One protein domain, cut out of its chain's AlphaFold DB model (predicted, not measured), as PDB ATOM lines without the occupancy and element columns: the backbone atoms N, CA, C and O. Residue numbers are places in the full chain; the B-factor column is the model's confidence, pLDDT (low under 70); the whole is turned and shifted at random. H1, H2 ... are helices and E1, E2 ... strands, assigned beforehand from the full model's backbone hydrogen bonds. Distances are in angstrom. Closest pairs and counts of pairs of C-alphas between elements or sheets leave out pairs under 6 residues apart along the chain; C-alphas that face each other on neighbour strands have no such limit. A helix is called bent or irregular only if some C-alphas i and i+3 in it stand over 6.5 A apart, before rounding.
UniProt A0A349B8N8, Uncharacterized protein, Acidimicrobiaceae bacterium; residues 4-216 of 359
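AT A GLANCE: This is residues 4 to 216 of the 359 residues of an uncharacterized protein of Acidimicrobiaceae bacterium (UniProt A0A349B8N8). A strongly twisted sheet of five antiparallel strands, E1 to E5, lies near the middle, with helices round it: H4 covers the edge strand E1, H2 packs on H4, and H3, which makes a hairpin with H2, packs on H1 with its other contact. Elsewhere H1 and H5 run side by side, H7 packs on H5 and H6 meets H5 near its end, while H8 lies at the opposite end of the domain from H6 and touches no helix. The printed part has 213 residues, with eight named helices and five named strands in the order H1 H2 H3 H4 E1 E2 E3 E4 H5 H6 H7 E5 H8. The sheet's order is E1, E2, E3, E4, E5, and the class is mixed, helices and strands. The whole is compact, with a radius of gyration of the C-alphas of 16.7 A and spans of 49 by 40 by 32 A.

IN THESE COORDINATES: H1, residues 4 to 18, begins at C-alpha 4 at (40.129, 8.125, -32.527) and is 21.1 A long. H2 holds residues 33 to 46, 19.8 A, H3 residues 54 to 62, 12.1 A, and H4 residues 79 to 92, 18.9 A. E1, residues 99 to 105, begins at C-alpha 99 at (49.636, 20.650, -22.315) and is 16.6 A long. E2 is residues 108 to 113, 16.1 A, E3 residues 124 to 128, 13.6 A, and E4 residues 133 to 138, 15.3 A. H5 spans residues 141 to 155, 21.5 A; H6 residues 163 to 174, 16.0 A; and H7 residues 177 to 188, 16.2 A. E5 is residues 198 to 200, 6.6 A. H8, residues 209 to 215, 9.8 A, ends at C-alpha 215 at (53.919, 18.714, -13.002). H6 is irregular, but only just: C-alphas 169 and 172 are 6.6 A apart.

HOW THE PARTS SIT: E1, E2, E3 and E4 form a meander, each strand the antiparallel neighbour of the one before. N 102 and O 110 of E1 and E2 are 2.8 A apart, N 111 and O 125 of E2 and E3 2.8 A, and N 126 and O 135 of E3 and E4 2.7 A, each within hydrogen-bond range. E5 is the antiparallel neighbour of E4, with N 134 and O 199 at 2.8 A; the pairing is staggered, E4 using residues 133 to 135 for E5 and 135 to 138 for E3. H4 is on the sheet over E1, at a height over the sheet of 8.6 A, and runs across the strands, only just, at 62 degrees to E1 on the local plane. With residues 79 to 83 alone H4 touches H2, at a shallow tilt of 19 degrees, the same way; the closest C-alphas, of Thr 39 and Asp 80, are 6.0 A apart. H2 and H3 are a helical hairpin at a shallow tilt of 26 degrees, closest at C-alphas Pro 33 and Arg 61, 6.7 A. H5 is the hub and only grazes the sheet with residues 141 to 147. H1 touches H5 at a shallow tilt of 19 degrees, the same way, closest at C-alphas Leu 8 and Ala 142, 4.3 A. H7 touches H5 at a steep tilt of 39 degrees, opposite ways, closest at C-alphas Ala 147 and Ile 182, 5.9 A. H6 touches H5 with residues 173 to 174 alone, about perpendicular at 80 degrees, closest at C-alphas Ala 151 and Leu 173, 6.7 A. Every O i to N i+4 pair is within hydrogen-bond range in H1, H2, H3, H4, H5, H7 and H8; in H6 6 of 8 are.

THE WHOLE: The two C-alphas farthest apart, of Ser 161 and Gly 216, are 49.6 A apart. The printed part has no cut. The links H1 to H2, with 14 residues, and H3 to H4, with 16, are long. The mean pLDDT of the printed part is 88.7; residues 20 to 26, 92, 157 to 161 and 163 are under 70.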
ATOM      1  N   THR A   4      39.828   6.685 -32.525       91.19
ATOM      2  CA  THR A   4      40.129   8.125 -32.527       91.19
ATOM      3  C   THR A   4      40.805   8.586 -33.823       91.19
ATOM      4  O   THR A   4      40.412   9.581 -34.420       91.19
ATOM      5  N   VAL A   5      41.767   7.815 -34.342       95.81
ATOM      6  CA  VAL A   5      42.432   8.130 -35.618       95.81
ATOM      7  C   VAL A   5      41.467   7.997 -36.799       95.81
ATOM      8  O   VAL A   5      41.481   8.839 -37.692       95.81
ATOM      9  N   ASP A   6      40.616   6.965 -36.805       95.44
ATOM     10  CA  ASP A   6      39.572   6.823 -37.827       95.44
ATOM     11  C   ASP A   6      38.584   8.004 -37.794       95.44
ATOM     12  O   ASP A   6      38.170   8.487 -38.849       95.44
ATOM     13  N   ASP A   7      38.239   8.493 -36.599       94.56
ATOM     14  CA  ASP A   7      37.363   9.649 -36.402       94.56
ATOM     15  C   ASP A   7      37.963  10.938 -36.984       94.56
ATOM     16  O   ASP A   7      37.312  11.626 -37.776       94.56
ATOM     17  N   LEU A   8      39.228  11.221 -36.651       96.50
ATOM     18  CA  LEU A   8      39.961  12.365 -37.190       96.50
ATOM     19  C   LEU A   8      40.105  12.282 -38.711       96.50
ATOM     20  O   LEU A   8      39.910  13.289 -39.388       96.50
ATOM     21  N   ARG A   9      40.405  11.102 -39.264       96.31
ATOM     22  CA  ARG A   9      40.520  10.931 -40.716       96.31
ATOM     23  C   ARG A   9      39.235  11.346 -41.427       96.31
ATOM     24  O   ARG A   9      39.299  12.185 -42.314       96.31
ATOM     25  N   HIS A  10      38.080  10.831 -40.999       96.19
ATOM     26  CA  HIS A  10      36.803  11.204 -41.616       96.19
ATOM     27  C   HIS A  10      36.476  12.694 -41.443       96.19
ATOM     28  O   HIS A  10      35.867  13.293 -42.323       96.19
ATOM     29  N   ALA A  11      36.866  13.302 -40.316       96.19
ATOM     30  CA  ALA A  11      36.688  14.734 -40.099       96.19
ATOM     31  C   ALA A  11      37.539  15.578 -41.060       96.19
ATOM     32  O   ALA A  11      37.045  16.566 -41.600       96.19
ATOM     33  N   ILE A  12      38.794  15.179 -41.293       94.62
ATOM     34  CA  ILE A  12      39.655  15.833 -42.280       94.62
ATOM     35  C   ILE A  12      39.102  15.616 -43.685       94.62
ATOM     36  O   ILE A  12      38.988  16.596 -44.406       94.62
ATOM     37  N   ASP A  13      38.707  14.393 -44.057       92.62
ATOM     38  CA  ASP A  13      38.129  14.100 -45.377       92.62
ATOM     39  C   ASP A  13      36.913  15.000 -45.659       92.62
ATOM     40  O   ASP A  13      36.858  15.650 -46.700       92.62
ATOM     41  N   TRP A  14      35.993  15.132 -44.693       92.81
ATOM     42  CA  TRP A  14      34.851  16.044 -44.813       92.81
ATOM     43  C   TRP A  14      35.292  17.506 -44.945       92.81
ATOM     44  O   TRP A  14      34.801  18.224 -45.811       92.81
ATOM     45  N   TYR A  15      36.259  17.953 -44.144       90.62
ATOM     46  CA  TYR A  15      36.815  19.298 -44.277       90.62
ATOM     47  C   TYR A  15      37.435  19.540 -45.663       90.62
ATOM     48  O   TYR A  15      37.190  20.585 -46.260       90.62
ATOM     49  N   VAL A  16      38.183  18.577 -46.215       86.81
ATOM     50  CA  VAL A  16      38.761  18.677 -47.565       86.81
ATOM     51  C   VAL A  16      37.670  18.784 -48.629       86.81
ATOM     52  O   VAL A  16      37.829  19.545 -49.579       86.81
ATOM     53  N   GLU A  17      36.576  18.034 -48.485       86.31
ATOM     54  CA  GLU A  17      35.435  18.088 -49.405       86.31
ATOM     55  C   GLU A  17      34.654  19.406 -49.300       86.31
ATOM     56  O   GLU A  17      34.205  19.935 -50.319       86.31
ATOM     57  N   ALA A  18      34.507  19.941 -48.085       84.31
ATOM     58  CA  ALA A  18      33.801  21.189 -47.818       84.31
ATOM     59  C   ALA A  18      34.582  22.418 -48.304       84.31
ATOM     60  O   ALA A  18      33.985  23.366 -48.821       84.31
ATOM     61  N   VAL A  19      35.913  22.417 -48.162       77.25
ATOM     62  CA  VAL A  19      36.759  23.520 -48.631       77.25
ATOM     63  C   VAL A  19      36.781  23.528 -50.166       77.25
ATOM     64  O   VAL A  19      37.194  22.549 -50.789       77.25
ATOM     65  N   PRO A  20      36.365  24.629 -50.820       65.56
ATOM     66  CA  PRO A  20      36.239  24.658 -52.269       65.56
ATOM     67  C   PRO A  20      37.549  24.326 -52.994       65.56
ATOM     68  O   PRO A  20      38.619  24.842 -52.655       65.56
ATOM     69  N   ALA A  21      37.454  23.526 -54.060       56.50
ATOM     70  CA  ALA A  21      38.576  23.242 -54.950       56.50
ATOM     71  C   ALA A  21      39.203  24.559 -55.455       56.50
ATOM     72  O   ALA A  21      38.550  25.335 -56.153       56.50
ATOM     73  N   GLY A  22      40.462  24.809 -55.083       53.41
ATOM     74  CA  GLY A  22      41.149  26.075 -55.357       53.41
ATOM     75  C   GLY A  22      41.767  26.767 -54.140       53.41
ATOM     76  O   GLY A  22      42.218  27.897 -54.299       53.41
ATOM     77  N   SER A  23      41.817  26.127 -52.959       58.25
ATOM     78  CA  SER A  23      42.634  26.639 -51.847       58.25
ATOM     79  C   SER A  23      44.062  26.925 -52.331       58.25
ATOM     80  O   SER A  23      44.671  26.119 -53.042       58.25
ATOM     81  N   LEU A  24      44.583  28.095 -51.954       55.78
ATOM     82  CA  LEU A  24      45.919  28.577 -52.324       55.78
ATOM     83  C   LEU A  24      47.029  27.624 -51.852       55.78
ATOM     84  O   LEU A  24      48.122  27.611 -52.420       55.78
ATOM     85  N   PHE A  25      46.732  26.799 -50.843       63.31
ATOM     86  CA  PHE A  25      47.644  25.829 -50.255       63.31
ATOM     87  C   PHE A  25      47.011  24.437 -50.301       63.31
ATOM     88  O   PHE A  25      46.277  24.065 -49.388       63.31
ATOM     89  N   PRO A  26      47.273  23.644 -51.357       69.06
ATOM     90  CA  PRO A  26      46.771  22.282 -51.400       69.06
ATOM     91  C   PRO A  26      47.321  21.500 -50.206       69.06
ATOM     92  O   PRO A  26      48.493  21.639 -49.844       69.06
ATOM     93  N   LEU A  27      46.475  20.657 -49.618       81.94
ATOM     94  CA  LEU A  27      46.897  19.745 -48.566       81.94
ATOM     95  C   LEU A  27      47.931  18.777 -49.136       81.94
ATOM     96  O   LEU A  27      47.740  18.180 -50.199       81.94
ATOM     97  N   GLN A  28      49.054  18.663 -48.441       87.88
ATOM     98  CA  GLN A  28      50.214  17.902 -48.885       87.88
ATOM     99  C   GLN A  28      50.688  16.983 -47.763       87.88
ATOM    100  O   GLN A  28      50.485  17.305 -46.591       87.88
ATOM    101  N   PRO A  29      51.332  15.852 -48.097       91.94
ATOM    102  CA  PRO A  29      52.083  15.090 -47.112       91.94
ATOM    103  C   PRO A  29      53.241  15.933 -46.550       91.94
ATOM    104  O   PRO A  29      53.659  16.902 -47.193       91.94
ATOM    105  N   PRO A  30      53.798  15.562 -45.384       92.25
ATOM    106  CA  PRO A  30      54.947  16.262 -44.831       92.25
ATOM    107  C   PRO A  30      56.124  16.245 -45.824       92.25
ATOM    108  O   PRO A  30      56.402  15.202 -46.426       92.25
ATOM    109  N   PRO A  31      56.855  17.364 -45.985       87.69
ATOM    110  CA  PRO A  31      57.952  17.461 -46.951       87.69
ATOM    111  C   PRO A  31      59.118  16.516 -46.625       87.69
ATOM    112  O   PRO A  31      59.855  16.115 -47.524       87.69
ATOM    113  N   SER A  32      59.267  16.142 -45.352       94.31
ATOM    114  CA  SER A  32      60.332  15.266 -44.869       94.31
ATOM    115  C   SER A  32      59.800  14.261 -43.838       94.31
ATOM    116  O   SER A  32      59.905  14.479 -42.630       94.31
ATOM    117  N   PRO A  33      59.212  13.132 -44.285       94.88
ATOM    118  CA  PRO A  33      58.637  12.134 -43.380       94.88
ATOM    119  C   PRO A  33      59.646  11.563 -42.373       94.88
ATOM    120  O   PRO A  33      59.287  11.263 -41.241       94.88
ATOM    121  N   ALA A  34      60.919  11.431 -42.762       96.38
ATOM    122  CA  ALA A  34      61.965  10.917 -41.877       96.38
ATOM    123  C   ALA A  34      62.298  11.886 -40.731       96.38
ATOM    124  O   ALA A  34      62.497  11.442 -39.601       96.38
ATOM    125  N   GLU A  35      62.331  13.194 -41.005       96.12
ATOM    126  CA  GLU A  35      62.524  14.216 -39.968       96.12
ATOM    127  C   GLU A  35      61.311  14.272 -39.040       96.12
ATOM    128  O   GLU A  35      61.483  14.276 -37.825       96.12
ATOM    129  N   VAL A  36      60.095  14.185 -39.592       97.25
ATOM    130  CA  VAL A  36      58.863  14.088 -38.796       97.25
ATOM    131  C   VAL A  36      58.907  12.899 -37.830       97.25
ATOM    132  O   VAL A  36      58.628  13.073 -36.646       97.25
ATOM    133  N   GLU A  37      59.291  11.704 -38.290       98.06
ATOM    134  CA  GLU A  37      59.424  10.539 -37.403       98.06
ATOM    135  C   GLU A  37      60.481  10.748 -36.315       98.06
ATOM    136  O   GLU A  37      60.244  10.410 -35.154       98.06
ATOM    137  N   ALA A  38      61.634  11.326 -36.664       97.75
ATOM    138  CA  ALA A  38      62.684  11.618 -35.694       97.75
ATOM    139  C   ALA A  38      62.190  12.588 -34.608       97.75
ATOM    140  O   ALA A  38      62.391  12.331 -33.420       97.75
ATOM    141  N   THR A  39      61.473  13.645 -34.996       97.62
ATOM    142  CA  THR A  39      60.893  14.608 -34.056       97.62
ATOM    143  C   THR A  39      59.786  13.997 -33.200       97.62
ATOM    144  O   THR A  39      59.724  14.284 -32.009       97.62
ATOM    145  N   ILE A  40      58.939  13.118 -33.746       98.19
ATOM    146  CA  ILE A  40      57.918  12.402 -32.958       98.19
ATOM    147  C   ILE A  40      58.578  11.543 -31.868       98.19
ATOM    148  O   ILE A  40      58.116  11.532 -30.726       98.19
ATOM    149  N   LEU A  41      59.672  10.846 -32.193       98.00
ATOM    150  CA  LEU A  41      60.437  10.050 -31.224       98.00
ATOM    151  C   LEU A  41      61.120  10.924 -30.162       98.00
ATOM    152  O   LEU A  41      61.130  10.568 -28.979       98.00
ATOM    153  N   GLU A  42      61.675  12.067 -30.567       98.12
ATOM    154  CA  GLU A  42      62.268  13.043 -29.652       98.12
ATOM    155  C   GLU A  42      61.216  13.618 -28.697       98.12
ATOM    156  O   GLU A  42      61.431  13.627 -27.484       98.12
ATOM    157  N   ALA A  43      60.059  14.028 -29.223       97.31
ATOM    158  CA  ALA A  43      58.945  14.528 -28.432       97.31
ATOM    159  C   ALA A  43      58.472  13.473 -27.429       97.31
ATOM    160  O   ALA A  43      58.388  13.770 -26.241       97.31
ATOM    161  N   GLY A  44      58.267  12.226 -27.871       97.00
ATOM    162  CA  GLY A  44      57.889  11.114 -26.992       97.00
ATOM    163  C   GLY A  44      58.898  10.855 -25.868       97.00
ATOM    164  O   GLY A  44      58.509  10.560 -24.742       97.00
ATOM    165  N   SER A  45      60.194  11.023 -26.143       96.31
ATOM    166  CA  SER A  45      61.238  10.915 -25.117       96.31
ATOM    167  C   SER A  45      61.202  12.086 -24.131       96.31
ATOM    168  O   SER A  45      61.404  11.882 -22.936       96.31
ATOM    169  N   ALA A  46      60.936  13.303 -24.616       94.62
ATOM    170  CA  ALA A  46      60.922  14.521 -23.811       94.62
ATOM    171  C   ALA A  46      59.720  14.605 -22.855       94.62
ATOM    172  O   ALA A  46      59.870  15.102 -21.742       94.62
ATOM    173  N   ILE A  47      58.552  14.111 -23.275       95.44
ATOM    174  CA  ILE A  47      57.304  14.197 -22.497       95.44
ATOM    175  C   ILE A  47      57.045  12.971 -21.607       95.44
ATOM    176  O   ILE A  47      56.056  12.939 -20.876       95.44
ATOM    177  N   SER A  48      57.913  11.958 -21.660       93.00
ATOM    178  CA  SER A  48      57.788  10.734 -20.862       93.00
ATOM    179  C   SER A  48      57.649  11.048 -19.357       93.00
ATOM    180  O   SER A  48      58.393  11.891 -18.846       93.00
ATOM    181  N   PRO A  49      56.726  10.392 -18.620       93.12
ATOM    182  CA  PRO A  49      55.965   9.191 -18.997       93.12
ATOM    183  C   PRO A  49      54.680   9.445 -19.802       93.12
ATOM    184  O   PRO A  49      53.992   8.487 -20.159       93.12
ATOM    185  N   LEU A  50      54.336  10.703 -20.083       96.50
ATOM    186  CA  LEU A  50      53.172  11.038 -20.898       96.50
ATOM    187  C   LEU A  50      53.417  10.668 -22.368       96.50
ATOM    188  O   LEU A  50      54.546  10.424 -22.796       96.50
ATOM    189  N   GLN A  51      52.346  10.611 -23.152       96.94
ATOM    190  CA  GLN A  51      52.388  10.257 -24.567       96.94
ATOM    191  C   GLN A  51      51.608  11.270 -25.394       96.94
ATOM    192  O   GLN A  51      50.586  11.791 -24.948       96.94
ATOM    193  N   LEU A  52      52.049  11.504 -26.633       97.62
ATOM    194  CA  LEU A  52      51.268  12.260 -27.610       97.62
ATOM    195  C   LEU A  52      49.975  11.502 -27.955       97.62
ATOM    196  O   LEU A  52      50.015  10.275 -28.108       97.62
ATOM    197  N   PRO A  53      48.846  12.201 -28.155       97.38
ATOM    198  CA  PRO A  53      47.626  11.572 -28.640       97.38
ATOM    199  C   PRO A  53      47.857  10.893 -30.002       97.38
ATOM    200  O   PRO A  53      48.466  11.502 -30.891       97.38
ATOM    201  N   PRO A  54      47.331   9.673 -30.232       96.88
ATOM    202  CA  PRO A  54      47.483   8.973 -31.511       96.88
ATOM    203  C   PRO A  54      47.007   9.781 -32.726       96.88
ATOM    204  O   PRO A  54      47.575   9.659 -33.808       96.88
ATOM    205  N   GLU A  55      45.987  10.620 -32.537       96.50
ATOM    206  CA  GLU A  55      45.438  11.534 -33.544       96.50
ATOM    207  C   GLU A  55      46.471  12.568 -34.020       96.50
ATOM    208  O   GLU A  55      46.620  12.776 -35.221       96.50
ATOM    209  N   VAL A  56      47.233  13.159 -33.093       97.56
ATOM    210  CA  VAL A  56      48.288  14.146 -33.390       97.56
ATOM    211  C   VAL A  56      49.432  13.483 -34.150       97.56
ATOM    212  O   VAL A  56      49.873  13.976 -35.186       97.56
ATOM    213  N   VAL A  57      49.872  12.318 -33.668       97.56
ATOM    214  CA  VAL A  57      50.926  11.529 -34.316       97.56
ATOM    215  C   VAL A  57      50.514  11.143 -35.736       97.56
ATOM    216  O   VAL A  57      51.308  11.256 -36.667       97.56
ATOM    217  N   TRP A  58      49.272  10.692 -35.925       97.44
ATOM    218  CA  TRP A  58      48.761  10.351 -37.249       97.44
ATOM    219  C   TRP A  58      48.667  11.576 -38.169       97.44
ATOM    220  O   TRP A  58      49.083  11.481 -39.326       97.44
ATOM    221  N   LEU A  59      48.185  12.718 -37.662       97.19
ATOM    222  CA  LEU A  59      48.102  13.971 -38.415       97.19
ATOM    223  C   LEU A  59      49.476  14.369 -38.959       97.19
ATOM    224  O   LEU A  59      49.617  14.533 -40.167       97.19
ATOM    225  N   TRP A  60      50.493  14.444 -38.097       97.50
ATOM    226  CA  TRP A  60      51.856  14.824 -38.488       97.50
ATOM    227  C   TRP A  60      52.497  13.858 -39.482       97.50
ATOM    228  O   TRP A  60      53.231  14.283 -40.370       97.50
ATOM    229  N   ARG A  61      52.204  12.559 -39.373       97.56
ATOM    230  CA  ARG A  61      52.689  11.545 -40.323       97.56
ATOM    231  C   ARG A  61      52.040  11.646 -41.698       97.56
ATOM    232  O   ARG A  61      52.654  11.262 -42.691       97.56
ATOM    233  N   THR A  62      50.792  12.096 -41.744       96.69
ATOM    234  CA  THR A  62      49.959  12.026 -42.951       96.69
ATOM    235  C   THR A  62      49.972  13.337 -43.724       96.69
ATOM    236  O   THR A  62      49.992  13.317 -44.952       96.69
ATOM    237  N   TRP A  63      50.000  14.464 -43.017       95.31
ATOM    238  CA  TRP A  63      49.822  15.794 -43.584       95.31
ATOM    239  C   TRP A  63      50.892  16.768 -43.089       95.31
ATOM    240  O   TRP A  63      51.344  16.675 -41.952       95.31
ATOM    241  N   ASP A  64      51.246  17.739 -43.930       94.25
ATOM    242  CA  ASP A  64      51.927  18.968 -43.523       94.25
ATOM    243  C   ASP A  64      50.908  19.891 -42.821       94.25
ATOM    244  O   ASP A  64      50.056  20.483 -43.497       94.25
ATOM    245  N   PRO A  65      50.961  20.043 -41.482       93.12
ATOM    246  CA  PRO A  65      49.958  20.802 -40.737       93.12
ATOM    247  C   PRO A  65      49.937  22.280 -41.129       93.12
ATOM    248  O   PRO A  65      48.894  22.926 -41.066       93.12
ATOM    249  N   THR A  66      51.070  22.806 -41.601       90.25
ATOM    250  CA  THR A  66      51.214  24.219 -41.975       90.25
ATOM    251  C   THR A  66      50.412  24.585 -43.228       90.25
ATOM    252  O   THR A  66      50.213  25.765 -43.520       90.25
ATOM    253  N   ARG A  67      49.910  23.580 -43.965       88.56
ATOM    254  CA  ARG A  67      49.059  23.753 -45.151       88.56
ATOM    255  C   ARG A  67      47.577  23.880 -44.833       88.56
ATOM    256  O   ARG A  67      46.828  24.323 -45.700       88.56
ATOM    257  N   PHE A  68      47.146  23.586 -43.607       87.62
ATOM    258  CA  PHE A  68      45.773  23.845 -43.167       87.62
ATOM    259  C   PHE A  68      45.579  25.329 -42.846       87.62
ATOM    260  O   PHE A  68      45.409  25.735 -41.698       87.62
ATOM    261  N   THR A  69      45.649  26.161 -43.882       79.56
ATOM    262  CA  THR A  69      45.564  27.615 -43.730       79.56
ATOM    263  C   THR A  69      44.136  28.092 -43.485       79.56
ATOM    264  O   THR A  69      43.956  29.097 -42.814       79.56
ATOM    265  N   ASP A  70      43.109  27.370 -43.929       79.94
ATOM    266  CA  ASP A  70      41.703  27.780 -43.778       79.94
ATOM    267  C   ASP A  70      41.073  27.321 -42.438       79.94
ATOM    268  O   ASP A  70      39.872  27.078 -42.351       79.94
ATOM    269  N   LEU A  71      41.885  27.191 -41.380       87.06
ATOM    270  CA  LEU A  71      41.433  26.889 -40.016       87.06
ATOM    271  C   LEU A  71      41.320  28.165 -39.152       87.06
ATOM    272  O   LEU A  71      42.008  29.153 -39.427       87.06
ATOM    273  N   PRO A  72      40.491  28.144 -38.087       88.12
ATOM    274  CA  PRO A  72      40.428  29.199 -37.085       88.12
ATOM    275  C   PRO A  72      41.804  29.507 -36.499       88.12
ATOM    276  O   PRO A  72      42.636  28.614 -36.341       88.12
ATOM    277  N   TYR A  73      42.006  30.761 -36.105       88.12
ATOM    278  CA  TYR A  73      43.179  31.155 -35.335       88.12
ATOM    279  C   TYR A  73      43.280  30.346 -34.023       88.12
ATOM    280  O   TYR A  73      42.265  30.183 -33.333       88.12
ATOM    281  N   PRO A  74      44.485  29.904 -33.612       93.00
ATOM    282  CA  PRO A  74      45.770  29.954 -34.324       93.00
ATOM    283  C   PRO A  74      45.994  28.782 -35.305       93.00
ATOM    284  O   PRO A  74      45.363  27.731 -35.204       93.00
ATOM    285  N   ARG A  75      46.959  28.934 -36.224       91.50
ATOM    286  CA  ARG A  75      47.321  27.913 -37.231       91.50
ATOM    287  C   ARG A  75      48.050  26.702 -36.654       91.50
ATOM    288  O   ARG A  75      48.913  26.846 -35.791       91.50
ATOM    289  N   LEU A  76      47.777  25.524 -37.220       95.62
ATOM    290  CA  LEU A  76      48.510  24.294 -36.916       95.62
ATOM    291  C   LEU A  76      50.004  24.422 -37.250       95.62
ATOM    292  O   LEU A  76      50.385  25.036 -38.250       95.62
ATOM    293  N   THR A  77      50.846  23.796 -36.432       95.81
ATOM    294  CA  THR A  77      52.308  23.870 -36.550       95.81
ATOM    295  C   THR A  77      52.939  22.518 -36.849       95.81
ATOM    296  O   THR A  77      52.351  21.459 -36.615       95.81
ATOM    297  N   SER A  78      54.172  22.552 -37.354       95.81
ATOM    298  CA  SER A  78      54.999  21.359 -37.516       95.81
ATOM    299  C   SER A  78      55.381  20.749 -36.152       95.81
ATOM    300  O   SER A  78      55.382  21.455 -35.136       95.81
ATOM    301  N   PRO A  79      55.705  19.442 -36.099       96.94
ATOM    302  CA  PRO A  79      56.105  18.775 -34.857       96.94
ATOM    303  C   PRO A  79      57.363  19.378 -34.216       96.94
ATOM    304  O   PRO A  79      57.470  19.395 -32.991       96.94
ATOM    305  N   ASP A  80      58.311  19.878 -35.012       96.88
ATOM    306  CA  ASP A  80      59.562  20.463 -34.510       96.88
ATOM    307  C   ASP A  80      59.299  21.777 -33.774       96.88
ATOM    308  O   ASP A  80      59.763  21.968 -32.648       96.88
ATOM    309  N   PHE A  81      58.469  22.635 -34.367       96.06
ATOM    310  CA  PHE A  81      58.063  23.891 -33.766       96.06
ATOM    311  C   PHE A  81      57.220  23.651 -32.511       96.06
ATOM    312  O   PHE A  81      57.447  24.279 -31.480       96.06
ATOM    313  N   ALA A  82      56.304  22.682 -32.561       97.25
ATOM    314  CA  ALA A  82      55.504  22.291 -31.411       97.25
ATOM    315  C   ALA A  82      56.372  21.809 -30.229       97.25
ATOM    316  O   ALA A  82      56.191  22.259 -29.098       97.25
ATOM    317  N   LEU A  83      57.369  20.953 -30.479       96.94
ATOM    318  CA  LEU A  83      58.307  20.512 -29.443       96.94
ATOM    319  C   LEU A  83      59.142  21.671 -28.884       96.94
ATOM    320  O   LEU A  83      59.389  21.726 -27.677       96.94
ATOM    321  N   HIS A  84      59.576  22.598 -29.740       94.81
ATOM    322  CA  HIS A  84      60.290  23.797 -29.310       94.81
ATOM    323  C   HIS A  84      59.434  24.658 -28.368       94.81
ATOM    324  O   HIS A  84      59.881  24.960 -27.261       94.81
ATOM    325  N   CYS A  85      58.193  24.965 -28.754       93.88
ATOM    326  CA  CYS A  85      57.255  25.711 -27.915       93.88
ATOM    327  C   CYS A  85      56.958  24.987 -26.600       93.88
ATOM    328  O   CYS A  85      56.994  25.617 -25.551       93.88
ATOM    329  N   TRP A  86      56.744  23.666 -26.619       95.00
ATOM    330  CA  TRP A  86      56.519  22.907 -25.385       95.00
ATOM    331  C   TRP A  86      57.692  23.034 -24.410       95.00
ATOM    332  O   TRP A  86      57.479  23.237 -23.219       95.00
ATOM    333  N   ARG A  87      58.937  22.945 -24.896       89.75
ATOM    334  CA  ARG A  87      60.126  23.116 -24.045       89.75
ATOM    335  C   ARG A  87      60.145  24.505 -23.413       89.75
ATOM    336  O   ARG A  87      60.320  24.604 -22.204       89.75
ATOM    337  N   GLN A  88      59.915  25.542 -24.211       84.25
ATOM    338  CA  GLN A  88      59.881  26.919 -23.729       84.25
ATOM    339  C   GLN A  88      58.751  27.140 -22.706       84.25
ATOM    340  O   GLN A  88      58.963  27.669 -21.619       84.25
ATOM    341  N   ASP A  89      57.540  26.685 -22.997       84.88
ATOM    342  CA  ASP A  89      56.386  26.951 -22.142       84.88
ATOM    343  C   ASP A  89      56.398  26.087 -20.870       84.88
ATOM    344  O   ASP A  89      56.258  26.600 -19.759       84.88
ATOM    345  N   ALA A  90      56.618  24.776 -20.998       83.50
ATOM    346  CA  ALA A  90      56.515  23.841 -19.880       83.50
ATOM    347  C   ALA A  90      57.767  23.793 -18.991       83.50
ATOM    348  O   ALA A  90      57.660  23.540 -17.788       83.50
ATOM    349  N   LEU A  91      58.964  23.988 -19.561       75.50
ATOM    350  CA  LEU A  91      60.219  23.919 -18.800       75.50
ATOM    351  C   LEU A  91      60.713  25.297 -18.373       75.50
ATOM    352  O   LEU A  91      61.317  25.411 -17.306       75.50
ATOM    353  N   GLU A  92      60.474  26.322 -19.191       68.62
ATOM    354  CA  GLU A  92      60.999  27.663 -18.940       68.62
ATOM    355  C   GLU A  92      59.940  28.595 -18.348       68.62
ATOM    356  O   GLU A  92      60.267  29.336 -17.432       68.62
ATOM    357  N   SER A  93      58.680  28.528 -18.791       70.38
ATOM    358  CA  SER A  93      57.609  29.422 -18.301       70.38
ATOM    359  C   SER A  93      56.770  28.825 -17.164       70.38
ATOM    360  O   SER A  93      56.006  29.539 -16.519       70.38
ATOM    361  N   GLY A  94      56.923  27.525 -16.891       73.81
ATOM    362  CA  GLY A  94      56.203  26.827 -15.825       73.81
ATOM    363  C   GLY A  94      54.757  26.455 -16.168       73.81
ATOM    364  O   GLY A  94      54.008  26.101 -15.262       73.81
ATOM    365  N   HIS A  95      54.356  26.496 -17.444       86.12
ATOM    366  CA  HIS A  95      53.037  26.016 -17.869       86.12
ATOM    367  C   HIS A  95      52.867  24.507 -17.591       86.12
ATOM    368  O   HIS A  95      53.865  23.783 -17.476       86.12
ATOM    369  N   PRO A  96      51.621  23.995 -17.514       90.69
ATOM    370  CA  PRO A  96      51.380  22.582 -17.249       90.69
ATOM    371  C   PRO A  96      52.083  21.686 -18.278       90.69
ATOM    372  O   PRO A  96      51.761  21.723 -19.465       90.69
ATOM    373  N   LYS A  97      52.993  20.810 -17.827       92.00
ATOM    374  CA  LYS A  97      53.733  19.872 -18.704       92.00
ATOM    375  C   LYS A  97      52.836  18.948 -19.525       92.00
ATOM    376  O   LYS A  97      53.270  18.435 -20.554       92.00
ATOM    377  N   ILE A  98      51.605  18.743 -19.066       95.88
ATOM    378  CA  ILE A  98      50.580  17.942 -19.731       95.88
ATOM    379  C   ILE A  98      49.956  18.640 -20.946       95.88
ATOM    380  O   ILE A  98      49.258  17.990 -21.706       95.88
ATOM    381  N   LEU A  99      50.176  19.935 -21.162       97.44
ATOM    382  CA  LEU A  99      49.636  20.650 -22.315       97.44
ATOM    383  C   LEU A  99      50.700  20.769 -23.403       97.44
ATOM    384  O   LEU A  99      51.744  21.380 -23.193       97.44
ATOM    385  N   PHE A 100      50.436  20.194 -24.576       98.00
ATOM    386  CA  PHE A 100      51.372  20.182 -25.698       98.00
ATOM    387  C   PHE A 100      50.822  20.993 -26.879       98.00
ATOM    388  O   PHE A 100      49.704  20.730 -27.321       98.00
ATOM    389  N   PRO A 101      51.560  21.970 -27.424       97.56
ATOM    390  CA  PRO A 101      51.065  22.807 -28.506       97.56
ATOM    391  C   PRO A 101      50.902  22.017 -29.804       97.56
ATOM    392  O   PRO A 101      51.743  21.209 -30.184       97.56
ATOM    393  N   VAL A 102      49.801  22.268 -30.501       97.69
ATOM    394  CA  VAL A 102      49.518  21.744 -31.848       97.69
ATOM    395  C   VAL A 102      49.254  22.865 -32.854       97.69
ATOM    396  O   VAL A 102      49.304  22.632 -34.061       97.69
ATOM    397  N   ALA A 103      48.995  24.077 -32.357       97.50
ATOM    398  CA  ALA A 103      48.818  25.283 -33.145       97.50
ATOM    399  C   ALA A 103      49.422  26.492 -32.427       97.50
ATOM    400  O   ALA A 103      49.339  26.582 -31.200       97.50
ATOM    401  N   TYR A 104      49.970  27.430 -33.194       95.38
ATOM    402  CA  TYR A 104      50.495  28.699 -32.706       95.38
ATOM    403  C   TYR A 104      50.464  29.766 -33.801       95.38
ATOM    404  O   TYR A 104      50.859  29.526 -34.942       95.38
ATOM    405  N   GLU A 105      50.044  30.975 -33.436       91.50
ATOM    406  CA  GLU A 105      50.157  32.157 -34.289       91.50
ATOM    407  C   GLU A 105      50.240  33.417 -33.416       91.50
ATOM    408  O   GLU A 105      49.345  33.698 -32.625       91.50
ATOM    409  N   SER A 106      51.305  34.210 -33.573       88.56
ATOM    410  CA  SER A 106      51.588  35.455 -32.832       88.56
ATOM    411  C   SER A 106      51.745  35.319 -31.307       88.56
ATOM    412  O   SER A 106      52.825  35.583 -30.800       88.56
ATOM    413  N   HIS A 107      50.682  34.986 -30.582       87.75
ATOM    414  CA  HIS A 107      50.643  34.932 -29.116       87.75
ATOM    415  C   HIS A 107      49.617  33.929 -28.576       87.75
ATOM    416  O   HIS A 107      49.497  33.799 -27.361       87.75
ATOM    417  N   GLY A 108      48.871  33.256 -29.456       93.69
ATOM    418  CA  GLY A 108      47.821  32.307 -29.114       93.69
ATOM    419  C   GLY A 108      48.209  30.891 -29.511       93.69
ATOM    420  O   GLY A 108      48.865  30.680 -30.534       93.69
ATOM    421  N   PHE A 109      47.762  29.931 -28.712       96.62
ATOM    422  CA  PHE A 109      48.070  28.515 -28.816       96.62
ATOM    423  C   PHE A 109      46.788  27.684 -28.841       96.62
ATOM    424  O   PHE A 109      45.826  27.997 -28.137       96.62
ATOM    425  N   LEU A 110      46.804  26.583 -29.596       97.75
ATOM    426  CA  LEU A 110      45.978  25.421 -29.268       97.75
ATOM    427  C   LEU A 110      46.881  24.342 -28.696       97.75
ATOM    428  O   LEU A 110      47.904  23.995 -29.289       97.75
ATOM    429  N   LEU A 111      46.482  23.817 -27.548       98.12
ATOM    430  CA  LEU A 111      47.223  22.866 -26.745       98.12
ATOM    431  C   LEU A 111      46.390  21.594 -26.624       98.12
ATOM    432  O   LEU A 111      45.219  21.650 -26.257       98.12
ATOM    433  N   VAL A 112      46.977  20.445 -26.916       97.81
ATOM    434  CA  VAL A 112      46.353  19.153 -26.653       97.81
ATOM    435  C   VAL A 112      46.785  18.638 -25.289       97.81
ATOM    436  O   VAL A 112      47.941  18.793 -24.895       97.81
ATOM    437  N   GLU A 113      45.859  18.022 -24.565       96.69
ATOM    438  CA  GLU A 113      46.185  17.388 -23.292       96.69
ATOM    439  C   GLU A 113      46.864  16.030 -23.514       96.69
ATOM    440  O   GLU A 113      46.354  15.163 -24.228       96.69
ATOM    441  N   LEU A 114      48.035  15.868 -22.905       97.50
ATOM    442  CA  LEU A 114      48.818  14.646 -22.887       97.50
ATOM    443  C   LEU A 114      48.251  13.648 -21.866       97.50
ATOM    444  O   LEU A 114      47.645  14.023 -20.868       97.50
ATOM    445  N   GLY A 115      48.515  12.360 -22.059       94.25
ATOM    446  CA  GLY A 115      48.065  11.308 -21.151       94.25
ATOM    447  C   GLY A 115      48.995  10.103 -21.156       94.25
ATOM    448  O   GLY A 115      49.829   9.951 -22.045       94.25
ATOM    449  N   GLU A 116      48.854   9.232 -20.159       90.88
ATOM    450  CA  GLU A 116      49.577   7.949 -20.102       90.88
ATOM    451  C   GLU A 116      49.007   6.924 -21.096       90.88
ATOM    452  O   GLU A 116      49.721   6.051 -21.590       90.88
ATOM    453  N   ALA A 117      47.710   7.040 -21.393       89.69
ATOM    454  CA  ALA A 117      46.981   6.247 -22.371       89.69
ATOM    455  C   ALA A 117      45.742   7.017 -22.852       89.69
ATOM    456  O   ALA A 117      45.243   7.902 -22.157       89.69
ATOM    457  N   TYR A 118      45.221   6.645 -24.024       86.69
ATOM    458  CA  TYR A 118      44.051   7.285 -24.623       86.69
ATOM    459  C   TYR A 118      42.965   6.260 -24.926       86.69
ATOM    460  O   TYR A 118      43.093   5.452 -25.845       86.69
ATOM    461  N   GLU A 119      41.874   6.333 -24.171       85.06
ATOM    462  CA  GLU A 119      40.616   5.642 -24.484       85.06
ATOM    463  C   GLU A 119      39.623   6.567 -25.202       85.06
ATOM    464  O   GLU A 119      38.690   6.104 -25.857       85.06
ATOM    465  N   GLN A 120      39.838   7.880 -25.096       87.69
ATOM    466  CA  GLN A 120      39.009   8.934 -25.670       87.69
ATOM    467  C   GLN A 120      39.887   9.951 -26.415       87.69
ATOM    468  O   GLN A 120      41.085  10.043 -26.124       87.69
ATOM    469  N   PRO A 121      39.319  10.714 -27.368       90.69
ATOM    470  CA  PRO A 121      40.017  11.824 -28.004       90.69
ATOM    471  C   PRO A 121      40.506  12.857 -26.986       90.69
ATOM    472  O   PRO A 121      39.798  13.191 -26.027       90.69
ATOM    473  N   ALA A 122      41.706  13.379 -27.221       94.19
ATOM    474  CA  ALA A 122      42.311  14.362 -26.337       94.19
ATOM    475  C   ALA A 122      41.645  15.741 -26.516       94.19
ATOM    476  O   ALA A 122      41.485  16.188 -27.659       94.19
ATOM    477  N   PRO A 123      41.264  16.427 -25.423       95.62
ATOM    478  CA  PRO A 123      40.688  17.763 -25.502       95.62
ATOM    479  C   PRO A 123      41.714  18.785 -26.004       95.62
ATOM    480  O   PRO A 123      42.919  18.638 -25.791       95.62
ATOM    481  N   ILE A 124      41.213  19.844 -26.647       97.12
ATOM    482  CA  ILE A 124      42.013  20.960 -27.153       97.12
ATOM    483  C   ILE A 124      41.711  22.212 -26.339       97.12
ATOM    484  O   ILE A 124      40.593  22.735 -26.349       97.12
ATOM    485  N   TRP A 125      42.738  22.707 -25.670       97.31
ATOM    486  CA  TRP A 125      42.752  23.919 -24.872       97.31
ATOM    487  C   TRP A 125      43.286  25.093 -25.693       97.31
ATOM    488  O   TRP A 125      44.124  24.920 -26.570       97.31
ATOM    489  N   TYR A 126      42.800  26.292 -25.407       95.88
ATOM    490  CA  TYR A 126      43.312  27.552 -25.925       95.88
ATOM    491  C   TYR A 126      43.994  28.333 -24.805       95.88
ATOM    492  O   TYR A 126      43.537  28.310 -23.660       95.88
ATOM    493  N   TYR A 127      45.068  29.026 -25.163       94.06
ATOM    494  CA  TYR A 127      45.803  29.935 -24.293       94.06
ATOM    495  C   TYR A 127      46.439  31.046 -25.125       94.06
ATOM    496  O   TYR A 127      46.923  30.781 -26.225       94.06
ATOM    497  N   ALA A 128      46.495  32.260 -24.587       90.19
ATOM    498  CA  ALA A 128      47.332  33.331 -25.103       90.19
ATOM    499  C   ALA A 128      48.132  34.005 -23.982       90.19
ATOM    500  O   ALA A 128      47.650  34.092 -22.862       90.19
ATOM    501  N   TYR A 129      49.321  34.550 -24.276       79.19
ATOM    502  CA  TYR A 129      50.227  35.130 -23.260       79.19
ATOM    503  C   TYR A 129      49.628  36.236 -22.364       79.19
ATOM    504  O   TYR A 129      50.205  36.552 -21.327       79.19
ATOM    505  N   ALA A 130      48.513  36.854 -22.762       76.06
ATOM    506  CA  ALA A 130      47.808  37.872 -21.979       76.06
ATOM    507  C   ALA A 130      46.552  37.339 -21.263       76.06
ATOM    508  O   ALA A 130      45.884  38.102 -20.566       76.06
ATOM    509  N   ASP A 131      46.215  36.064 -21.451       84.31
ATOM    510  CA  ASP A 131      45.095  35.429 -20.773       84.31
ATOM    511  C   ASP A 131      45.487  35.025 -19.353       84.31
ATOM    512  O   ASP A 131      46.640  34.733 -19.057       84.31
ATOM    513  N   GLU A 132      44.491  34.950 -18.477       84.50
ATOM    514  CA  GLU A 132      44.655  34.508 -17.086       84.50
ATOM    515  C   GLU A 132      44.327  33.012 -16.909       84.50
ATOM    516  O   GLU A 132      44.437  32.466 -15.811       84.50
ATOM    517  N   ALA A 133      43.878  32.335 -17.974       92.44
ATOM    518  CA  ALA A 133      43.403  30.956 -17.904       92.44
ATOM    519  C   ALA A 133      43.563  30.187 -19.223       92.44
ATOM    520  O   ALA A 133      43.375  30.736 -20.307       92.44
ATOM    521  N   PHE A 134      43.770  28.877 -19.106       95.12
ATOM    522  CA  PHE A 134      43.558  27.906 -20.175       95.12
ATOM    523  C   PHE A 134      42.059  27.674 -20.369       95.12
ATOM    524  O   PHE A 134      41.324  27.450 -19.403       95.12
ATOM    525  N   VAL A 135      41.589  27.695 -21.614       95.06
ATOM    526  CA  VAL A 135      40.162  27.580 -21.947       95.06
ATOM    527  C   VAL A 135      39.926  26.361 -22.818       95.06
ATOM    528  O   VAL A 135      40.542  26.231 -23.870       95.06
ATOM    529  N   LEU A 136      39.014  25.476 -22.429       95.56
ATOM    530  CA  LEU A 136      38.666  24.327 -23.257       95.56
ATOM    531  C   LEU A 136      37.965  24.814 -24.535       95.56
ATOM    532  O   LEU A 136      36.879  25.390 -24.488       95.56
ATOM    533  N   LYS A 137      38.610  24.626 -25.690       95.19
ATOM    534  CA  LYS A 137      38.185  25.229 -26.961       95.19
ATOM    535  C   LYS A 137      37.499  24.232 -27.882       95.19
ATOM    536  O   LYS A 137      36.487  24.589 -28.477       95.19
ATOM    537  N   TYR A 138      38.006  23.001 -27.966       96.19
ATOM    538  CA  TYR A 138      37.386  21.916 -28.732       96.19
ATOM    539  C   TYR A 138      37.471  20.596 -27.956       96.19
ATOM    540  O   TYR A 138      38.462  20.359 -27.264       96.19
ATOM    541  N   PRO A 139      36.479  19.698 -28.083       95.56
ATOM    542  CA  PRO A 139      36.521  18.410 -27.395       95.56
ATOM    543  C   PRO A 139      37.526  17.433 -28.027       95.56
ATOM    544  O   PRO A 139      37.908  16.459 -27.387       95.56
ATOM    545  N   SER A 140      37.943  17.667 -29.277       96.00
ATOM    546  CA  SER A 140      38.978  16.894 -29.974       96.00
ATOM    547  C   SER A 140      39.490  17.614 -31.223       96.00
ATOM    548  O   SER A 140      38.825  18.525 -31.728       96.00
ATOM    549  N   LEU A 141      40.617  17.154 -31.783       96.62
ATOM    550  CA  LEU A 141      41.066  17.580 -33.117       96.62
ATOM    551  C   LEU A 141      40.022  17.271 -34.198       96.62
ATOM    552  O   LEU A 141      39.759  18.111 -35.053       96.62
ATOM    553  N   ALA A 142      39.380  16.100 -34.147       96.88
ATOM    554  CA  ALA A 142      38.332  15.748 -35.106       96.88
ATOM    555  C   ALA A 142      37.161  16.745 -35.058       96.88
ATOM    556  O   ALA A 142      36.609  17.123 -36.089       96.88
ATOM    557  N   SER A 143      36.802  17.217 -33.863       96.62
ATOM    558  CA  SER A 143      35.717  18.187 -33.687       96.62
ATOM    559  C   SER A 143      36.079  19.580 -34.194       96.62
ATOM    560  O   SER A 143      35.204  20.250 -34.731       96.62
ATOM    561  N   LEU A 144      37.350  19.989 -34.091       96.12
ATOM    562  CA  LEU A 144      37.848  21.195 -34.759       96.12
ATOM    563  C   LEU A 144      37.594  21.108 -36.273       96.12
ATOM    564  O   LEU A 144      36.925  21.974 -36.825       96.12
ATOM    565  N   PHE A 145      38.050  20.040 -36.935       96.12
ATOM    566  CA  PHE A 145      37.879  19.895 -38.386       96.12
ATOM    567  C   PHE A 145      36.411  19.831 -38.819       96.12
ATOM    568  O   PHE A 145      36.043  20.486 -39.791       96.12
ATOM    569  N   ARG A 146      35.554  19.112 -38.081       96.12
ATOM    570  CA  ARG A 146      34.107  19.068 -38.364       96.12
ATOM    571  C   ARG A 146      33.439  20.422 -38.213       96.12
ATOM    572  O   ARG A 146      32.659  20.799 -39.079       96.12
ATOM    573  N   ALA A 147      33.757  21.146 -37.141       95.19
ATOM    574  CA  ALA A 147      33.190  22.466 -36.919       95.19
ATOM    575  C   ALA A 147      33.560  23.413 -38.067       95.19
ATOM    576  O   ALA A 147      32.711  24.160 -38.550       95.19
ATOM    577  N   CYS A 148      34.806  23.341 -38.543       92.56
ATOM    578  CA  CYS A 148      35.254  24.109 -39.699       92.56
ATOM    579  C   CYS A 148      34.537  23.686 -40.984       92.56
ATOM    580  O   CYS A 148      34.039  24.552 -41.696       92.56
ATOM    581  N   ALA A 149      34.447  22.381 -41.263       91.88
ATOM    582  CA  ALA A 149      33.760  21.856 -42.443       91.88
ATOM    583  C   ALA A 149      32.301  22.331 -42.495       91.88
ATOM    584  O   ALA A 149      31.867  22.914 -43.488       91.88
ATOM    585  N   GLU A 150      31.574  22.178 -41.385       93.25
ATOM    586  CA  GLU A 150      30.178  22.596 -41.288       93.25
ATOM    587  C   GLU A 150      30.024  24.116 -41.469       93.25
ATOM    588  O   GLU A 150      29.127  24.579 -42.175       93.25
ATOM    589  N   ALA A 151      30.911  24.912 -40.869       90.81
ATOM    590  CA  ALA A 151      30.878  26.362 -41.025       90.81
ATOM    591  C   ALA A 151      31.087  26.780 -42.489       90.81
ATOM    592  O   ALA A 151      30.341  27.614 -43.006       90.81
ATOM    593  N   VAL A 152      32.057  26.171 -43.178       86.62
ATOM    594  CA  VAL A 152      32.338  26.428 -44.600       86.62
ATOM    595  C   VAL A 152      31.125  26.101 -45.474       86.62
ATOM    596  O   VAL A 152      30.753  26.914 -46.327       86.62
ATOM    597  N   GLU A 153      30.462  24.968 -45.225       87.94
ATOM    598  CA  GLU A 153      29.238  24.576 -45.932       87.94
ATOM    599  C   GLU A 153      28.089  25.567 -45.698       87.94
ATOM    600  O   GLU A 153      27.446  26.000 -46.657       87.94
ATOM    601  N   ILE A 154      27.852  25.972 -44.444       86.12
ATOM    602  CA  ILE A 154      26.800  26.938 -44.082       86.12
ATOM    603  C   ILE A 154      27.035  28.289 -44.759       86.12
ATOM    604  O   ILE A 154      26.089  28.925 -45.229       86.12
ATOM    605  N   ALA A 155      28.288  28.737 -44.813       81.25
ATOM    606  CA  ALA A 155      28.645  30.002 -45.439       81.25
ATOM    607  C   ALA A 155      28.555  29.964 -46.971       81.25
ATOM    608  O   ALA A 155      28.504  31.024 -47.600       81.25
ATOM    609  N   GLY A 156      28.565  28.772 -47.581       78.31
ATOM    610  CA  GLY A 156      28.731  28.618 -49.025       78.31
ATOM    611  C   GLY A 156      30.002  29.318 -49.514       78.31
ATOM    612  O   GLY A 156      29.979  29.979 -50.559       78.31
ATOM    613  N   ALA A 157      31.068  29.257 -48.705       68.69
ATOM    614  CA  ALA A 157      32.276  30.039 -48.920       68.69
ATOM    615  C   ALA A 157      32.891  29.715 -50.289       68.69
ATOM    616  O   ALA A 157      32.860  28.582 -50.766       68.69
ATOM    617  N   ARG A 158      33.432  30.739 -50.951       67.19
ATOM    618  CA  ARG A 158      34.205  30.583 -52.189       67.19
ATOM    619  C   ARG A 158      35.685  30.469 -51.827       67.19
ATOM    620  O   ARG A 158      36.077  31.028 -50.805       67.19
ATOM    621  N   PRO A 159      36.505  29.787 -52.647       66.44
ATOM    622  CA  PRO A 159      37.932  29.738 -52.379       66.44
ATOM    623  C   PRO A 159      38.490  31.169 -52.419       66.44
ATOM    624  O   PRO A 159      38.112  31.932 -53.318       66.44
ATOM    625  N   PRO A 160      39.337  31.549 -51.449       68.12
ATOM    626  CA  PRO A 160      39.913  32.883 -51.409       68.12
ATOM    627  C   PRO A 160      40.819  33.102 -52.620       68.12
ATOM    628  O   PRO A 160      41.489  32.184 -53.095       68.12
ATOM    629  N   SER A 161      40.831  34.329 -53.128       69.88
ATOM    630  CA  SER A 161      41.637  34.724 -54.284       69.88
ATOM    631  C   SER A 161      43.104  35.015 -53.939       69.88
ATOM    632  O   SER A 161      43.973  34.839 -54.795       69.88
ATOM    633  N   ASP A 162      43.383  35.415 -52.693       73.19
ATOM    634  CA  ASP A 162      44.713  35.623 -52.109       73.19
ATOM    635  C   ASP A 162      44.691  35.493 -50.563       73.19
ATOM    636  O   ASP A 162      43.652  35.215 -49.958       73.19
ATOM    637  N   ASP A 163      45.845  35.676 -49.907       68.94
ATOM    638  CA  ASP A 163      45.976  35.579 -48.445       68.94
ATOM    639  C   ASP A 163      45.181  36.645 -47.671       68.94
ATOM    640  O   ASP A 163      44.724  36.374 -46.557       68.94
ATOM    641  N   ASN A 164      45.014  37.850 -48.226       72.06
ATOM    642  CA  ASN A 164      44.245  38.916 -47.580       72.06
ATOM    643  C   ASN A 164      42.744  38.618 -47.662       72.06
ATOM    644  O   ASN A 164      42.017  38.804 -46.685       72.06
ATOM    645  N   ASP A 165      42.295  38.113 -48.811       70.75
ATOM    646  CA  ASP A 165      40.931  37.651 -49.049       70.75
ATOM    647  C   ASP A 165      40.592  36.456 -48.144       70.75
ATOM    648  O   ASP A 165      39.516  36.416 -47.556       70.75
ATOM    649  N   ARG A 166      41.544  35.541 -47.897       70.44
ATOM    650  CA  ARG A 166      41.377  34.433 -46.936       70.44
ATOM    651  C   ARG A 166      40.992  34.930 -45.546       70.44
ATOM    652  O   ARG A 166      40.013  34.448 -44.978       70.44
ATOM    653  N   TYR A 167      41.721  35.903 -44.999       71.06
ATOM    654  CA  TYR A 167      41.380  36.468 -43.690       71.06
ATOM    655  C   TYR A 167      40.012  37.154 -43.705       71.06
ATOM    656  O   TYR A 167      39.230  36.966 -42.779       71.06
ATOM    657  N   ALA A 168      39.694  37.908 -44.759       73.12
ATOM    658  CA  ALA A 168      38.404  38.582 -44.879       73.12
ATOM    659  C   ALA A 168      37.218  37.604 -45.000       73.12
ATOM    660  O   ALA A 168      36.134  37.901 -44.496       73.12
ATOM    661  N   VAL A 169      37.417  36.450 -45.643       73.12
ATOM    662  CA  VAL A 169      36.391  35.417 -45.851       73.12
ATOM    663  C   VAL A 169      36.210  34.544 -44.609       73.12
ATOM    664  O   VAL A 169      35.078  34.320 -44.184       73.12
ATOM    665  N   TYR A 170      37.302  34.059 -44.015       74.31
ATOM    666  CA  TYR A 170      37.238  33.036 -42.970       74.31
ATOM    667  C   TYR A 170      37.272  33.582 -41.543       74.31
ATOM    668  O   TYR A 170      36.700  32.947 -40.660       74.31
ATOM    669  N   ALA A 171      37.870  34.752 -41.281       76.19
ATOM    670  CA  ALA A 171      37.859  35.295 -39.920       76.19
ATOM    671  C   ALA A 171      36.422  35.543 -39.415       76.19
ATOM    672  O   ALA A 171      36.082  35.020 -38.360       76.19
ATOM    673  N   PRO A 172      35.508  36.186 -40.176       80.00
ATOM    674  CA  PRO A 172      34.115  36.334 -39.738       80.00
ATOM    675  C   PRO A 172      33.351  35.006 -39.655       80.00
ATOM    676  O   PRO A 172      32.297  34.942 -39.024       80.00
ATOM    677  N   LEU A 173      33.841  33.964 -40.338       83.19
ATOM    678  CA  LEU A 173      33.229  32.642 -40.318       83.19
ATOM    679  C   LEU A 173      33.534  31.905 -39.018       83.19
ATOM    680  O   LEU A 173      32.640  31.278 -38.457       83.19
ATOM    681  N   PHE A 174      34.786  31.967 -38.572       86.19
ATOM    682  CA  PHE A 174      35.272  31.242 -37.400       86.19
ATOM    683  C   PHE A 174      35.228  32.072 -36.113       86.19
ATOM    684  O   PHE A 174      35.246  31.501 -35.023       86.19
ATOM    685  N   ASP A 175      35.072  33.392 -36.231       83.06
ATOM    686  CA  ASP A 175      34.872  34.305 -35.112       83.06
ATOM    687  C   ASP A 175      33.426  34.813 -35.104       83.06
ATOM    688  O   ASP A 175      33.072  35.806 -35.744       83.06
ATOM    689  N   GLY A 176      32.557  34.125 -34.358       85.88
ATOM    690  CA  GLY A 176      31.184  34.581 -34.180       85.88
ATOM    691  C   GLY A 176      30.213  33.553 -33.597       85.88
ATOM    692  O   GLY A 176      30.532  32.369 -33.460       85.88
ATOM    693  N   PRO A 177      28.972  33.991 -33.307       89.38
ATOM    694  CA  PRO A 177      27.973  33.179 -32.614       89.38
ATOM    695  C   PRO A 177      27.553  31.928 -33.396       89.38
ATOM    696  O   PRO A 177      27.188  30.924 -32.790       89.38
ATOM    697  N   THR A 178      27.611  31.960 -34.732       90.00
ATOM    698  CA  THR A 178      27.303  30.787 -35.564       90.00
ATOM    699  C   THR A 178      28.334  29.683 -35.355       90.00
ATOM    700  O   THR A 178      27.952  28.544 -35.098       90.00
ATOM    701  N   PHE A 179      29.628  30.012 -35.413       92.56
ATOM    702  CA  PHE A 179      30.692  29.038 -35.179       92.56
ATOM    703  C   PHE A 179      30.688  28.536 -33.740       92.56
ATOM    704  O   PHE A 179      30.786  27.334 -33.506       92.56
ATOM    705  N   ASP A 180      30.464  29.428 -32.771       92.81
ATOM    706  CA  ASP A 180      30.332  29.029 -31.372       92.81
ATOM    707  C   ASP A 180      29.182  28.035 -31.157       92.81
ATOM    708  O   ASP A 180      29.361  27.056 -30.432       92.81
ATOM    709  N   ALA A 181      28.042  28.223 -31.829       93.31
ATOM    710  CA  ALA A 181      26.924  27.281 -31.778       93.31
ATOM    711  C   ALA A 181      27.254  25.924 -32.428       93.31
ATOM    712  O   ALA A 181      26.803  24.890 -31.934       93.31
ATOM    713  N   ILE A 182      28.042  25.906 -33.510       95.19
ATOM    714  CA  ILE A 182      28.535  24.662 -34.127       95.19
ATOM    715  C   ILE A 182      29.429  23.909 -33.137       95.19
ATOM    716  O   ILE A 182      29.189  22.735 -32.842       95.19
ATOM    717  N   VAL A 183      30.415  24.602 -32.566       95.19
ATOM    718  CA  VAL A 183      31.343  24.037 -31.581       95.19
ATOM    719  C   VAL A 183      30.594  23.510 -30.350       95.19
ATOM    720  O   VAL A 183      30.880  22.405 -29.893       95.19
ATOM    721  N   GLU A 184      29.590  24.235 -29.846       94.75
ATOM    722  CA  GLU A 184      28.797  23.812 -28.681       94.75
ATOM    723  C   GLU A 184      28.024  22.505 -28.925       94.75
ATOM    724  O   GLU A 184      27.934  21.645 -28.042       94.75
ATOM    725  N   ARG A 185      27.512  22.286 -30.144       94.06
ATOM    726  CA  ARG A 185      26.887  20.999 -30.495       94.06
ATOM    727  C   ARG A 185      27.892  19.852 -30.479       94.06
ATOM    728  O   ARG A 185      27.548  18.764 -30.017       94.06
ATOM    729  N   HIS A 186      29.120  20.079 -30.949       94.75
ATOM    730  CA  HIS A 186      30.178  19.069 -30.876       94.75
ATOM    731  C   HIS A 186      30.562  18.744 -29.429       94.75
ATOM    732  O   HIS A 186      30.762  17.575 -29.109       94.75
ATOM    733  N   PHE A 187      30.596  19.743 -28.543       94.00
ATOM    734  CA  PHE A 187      30.772  19.535 -27.104       94.00
ATOM    735  C   PHE A 187      29.653  18.683 -26.504       94.00
ATOM    736  O   PHE A 187      29.937  17.643 -25.909       94.00
ATOM    737  N   THR A 188      28.394  19.046 -26.769       92.19
ATOM    738  CA  THR A 188      27.203  18.313 -26.303       92.19
ATOM    739  C   THR A 188      27.210  16.842 -26.740       92.19
ATOM    740  O   THR A 188      26.749  15.971 -26.004       92.19
ATOM    741  N   ALA A 189      27.734  16.548 -27.933       90.25
ATOM    742  CA  ALA A 189      27.850  15.190 -28.465       90.25
ATOM    743  C   ALA A 189      29.085  14.417 -27.955       90.25
ATOM    744  O   ALA A 189      29.227  13.230 -28.256       90.25
ATOM    745  N   SER A 190      29.987  15.068 -27.217       90.50
ATOM    746  CA  SER A 190      31.248  14.493 -26.741       90.50
ATOM    747  C   SER A 190      31.184  14.051 -25.275       90.50
ATOM    748  O   SER A 190      30.329  14.483 -24.503       90.50
ATOM    749  N   ALA A 191      32.155  13.237 -24.853       85.75
ATOM    750  CA  ALA A 191      32.323  12.857 -23.449       85.75
ATOM    751  C   ALA A 191      32.782  14.022 -22.546       85.75
ATOM    752  O   ALA A 191      32.670  13.928 -21.325       85.75
ATOM    753  N   HIS A 192      33.273  15.121 -23.132       83.38
ATOM    754  CA  HIS A 192      33.786  16.283 -22.399       83.38
ATOM    755  C   HIS A 192      32.680  17.218 -21.891       83.38
ATOM    756  O   HIS A 192      32.960  18.106 -21.086       83.38
ATOM    757  N   GLY A 193      31.428  16.999 -22.305       82.81
ATOM    758  CA  GLY A 193      30.277  17.760 -21.824       82.81
ATOM    759  C   GLY A 193      30.296  19.204 -22.319       82.81
ATOM    760  O   GLY A 193      30.286  19.439 -23.519       82.81
ATOM    761  N   THR A 194      30.288  20.172 -21.403       83.31
ATOM    762  CA  THR A 194      30.138  21.607 -21.707       83.31
ATOM    763  C   THR A 194      31.471  22.306 -21.982       83.31
ATOM    764  O   THR A 194      32.468  22.048 -21.303       83.31
ATOM    765  N   ARG A 195      31.461  23.287 -22.892       82.12
ATOM    766  CA  ARG A 195      32.633  24.094 -23.282       82.12
ATOM    767  C   ARG A 195      33.174  25.027 -22.188       82.12
ATOM    768  O   ARG A 195      34.309  25.478 -22.280       82.12
ATOM    769  N   GLU A 196      32.406  25.314 -21.138       80.25
ATOM    770  CA  GLU A 196      32.698  26.368 -20.141       80.25
ATOM    771  C   GLU A 196      33.897  26.101 -19.204       80.25
ATOM    772  O   GLU A 196      34.098  26.806 -18.216       80.25
ATOM    773  N   ARG A 197      34.725  25.093 -19.486       90.62
ATOM    774  CA  ARG A 197      35.860  24.742 -18.630       90.62
ATOM    775  C   ARG A 197      37.014  25.727 -18.823       90.62
ATOM    776  O   ARG A 197      37.542  25.882 -19.924       90.62
ATOM    777  N   ARG A 198      37.426  26.350 -17.719       94.19
ATOM    778  CA  ARG A 198      38.588  27.239 -17.619       94.19
ATOM    779  C   ARG A 198      39.471  26.778 -16.465       94.19
ATOM    780  O   ARG A 198      38.946  26.357 -15.437       94.19
ATOM    781  N   VAL A 199      40.782  26.861 -16.639       92.69
ATOM    782  CA  VAL A 199      41.775  26.564 -15.599       92.69
ATOM    783  C   VAL A 199      42.686  27.776 -15.478       92.69
ATOM    784  O   VAL A 199      43.316  28.145 -16.466       92.69
ATOM    785  N   ALA A 200      42.718  28.415 -14.309       88.69
ATOM    786  CA  ALA A 200      43.600  29.554 -14.061       88.69
ATOM    787  C   ALA A 200      45.067  29.159 -14.291       88.69
ATOM    788  O   ALA A 200      45.454  28.025 -14.009       88.69
ATOM    789  N   ILE A 201      45.877  30.074 -14.822       83.50
ATOM    790  CA  ILE A 201      47.312  29.816 -15.023       83.50
ATOM    791  C   ILE A 201      48.011  29.718 -13.674       83.50
ATOM    792  O   ILE A 201      48.758  28.773 -13.448       83.50
ATOM    793  N   ASP A 202      47.691  30.638 -12.770       74.38
ATOM    794  CA  ASP A 202      48.169  30.656 -11.397       74.38
ATOM    795  C   ASP A 202      46.999  30.896 -10.427       74.38
ATOM    796  O   ASP A 202      46.072  31.633 -10.771       74.38
ATOM    797  N   PRO A 203      47.048  30.316  -9.213       73.50
ATOM    798  CA  PRO A 203      48.092  29.418  -8.723       73.50
ATOM    799  C   PRO A 203      47.912  27.981  -9.238       73.50
ATOM    800  O   PRO A 203      46.801  27.467  -9.357       73.50
ATOM    801  N   MET A 204      49.022  27.274  -9.443       78.56
ATOM    802  CA  MET A 204      49.040  25.871  -9.881       78.56
ATOM    803  C   MET A 204      48.219  24.899  -9.003       78.56
ATOM    804  O   MET A 204      47.782  23.852  -9.482       78.56
ATOM    805  N   LEU A 205      47.980  25.220  -7.725       77.69
ATOM    806  CA  LEU A 205      47.109  24.419  -6.848       77.69
ATOM    807  C   LEU A 205      45.647  24.375  -7.295       77.69
ATOM    808  O   LEU A 205      44.917  23.472  -6.888       77.69
ATOM    809  N   GLU A 206      45.214  25.340  -8.100       83.00
ATOM    810  CA  GLU A 206      43.867  25.371  -8.665       83.00
ATOM    811  C   GLU A 206      43.757  24.538  -9.949       83.00
ATOM    812  O   GLU A 206      42.661  24.354 -10.485       83.00
ATOM    813  N   TRP A 207      44.871  23.989 -10.450       89.50
ATOM    814  CA  TRP A 207      44.840  23.101 -11.605       89.50
ATOM    815  C   TRP A 207      44.161  21.768 -11.272       89.50
ATOM    816  O   TRP A 207      44.200  21.313 -10.128       89.50
ATOM    817  N   PRO A 208      43.599  21.065 -12.268       91.00
ATOM    818  CA  PRO A 208      43.114  19.704 -12.074       91.00
ATOM    819  C   PRO A 208      44.194  18.757 -11.521       91.00
ATOM    820  O   PRO A 208      45.345  18.802 -11.954       91.00
ATOM    821  N   ASP A 209      43.816  17.808 -10.657       88.94
ATOM    822  CA  ASP A 209      44.746  16.868  -9.997       88.94
ATOM    823  C   ASP A 209      45.702  16.137 -10.957       88.94
ATOM    824  O   ASP A 209      46.845  15.825 -10.622       88.94
ATOM    825  N   HIS A 210      45.251  15.810 -12.168       90.50
ATOM    826  CA  HIS A 210      46.092  15.141 -13.161       90.50
ATOM    827  C   HIS A 210      47.128  16.087 -13.789       90.50
ATOM    828  O   HIS A 210      48.234  15.635 -14.071       90.50
ATOM    829  N   TRP A 211      46.836  17.387 -13.918       92.25
ATOM    830  CA  TRP A 211      47.818  18.396 -14.333       92.25
ATOM    831  C   TRP A 211      48.854  18.609 -13.239       92.25
ATOM    832  O   TRP A 211      50.052  18.614 -13.512       92.25
ATOM    833  N   GLN A 212      48.391  18.692 -11.991       86.69
ATOM    834  CA  GLN A 212      49.270  18.787 -10.835       86.69
ATOM    835  C   GLN A 212      50.254  17.607 -10.789       86.69
ATOM    836  O   GLN A 212      51.472  17.797 -10.751       86.69
ATOM    837  N   ARG A 213      49.747  16.370 -10.888       85.75
ATOM    838  CA  ARG A 213      50.586  15.159 -10.924       85.75
ATOM    839  C   ARG A 213      51.562  15.148 -12.099       85.75
ATOM    840  O   ARG A 213      52.719  14.793 -11.902       85.75
ATOM    841  N   ALA A 214      51.134  15.577 -13.288       88.75
ATOM    842  CA  ALA A 214      52.015  15.705 -14.451       88.75
ATOM    843  C   ALA A 214      53.134  16.740 -14.241       88.75
ATOM    844  O   ALA A 214      54.231  16.591 -14.783       88.75
ATOM    845  N   GLN A 215      52.894  17.756 -13.409       85.06
ATOM    846  CA  GLN A 215      53.919  18.714 -13.002       85.06
ATOM    847  C   GLN A 215      54.903  18.143 -11.965       85.06
ATOM    848  O   GLN A 215      55.969  18.721 -11.746       85.06
ATOM    849  N   GLY A 216      54.590  16.983 -11.379       79.69
ATOM    850  CA  GLY A 216      55.355  16.358 -10.304       79.69
ATOM    851  C   GLY A 216      54.906  16.783  -8.905       79.69
ATOM    852  O   GLY A 216      55.662  16.593  -7.954       79.69
TER     853      GLY A 216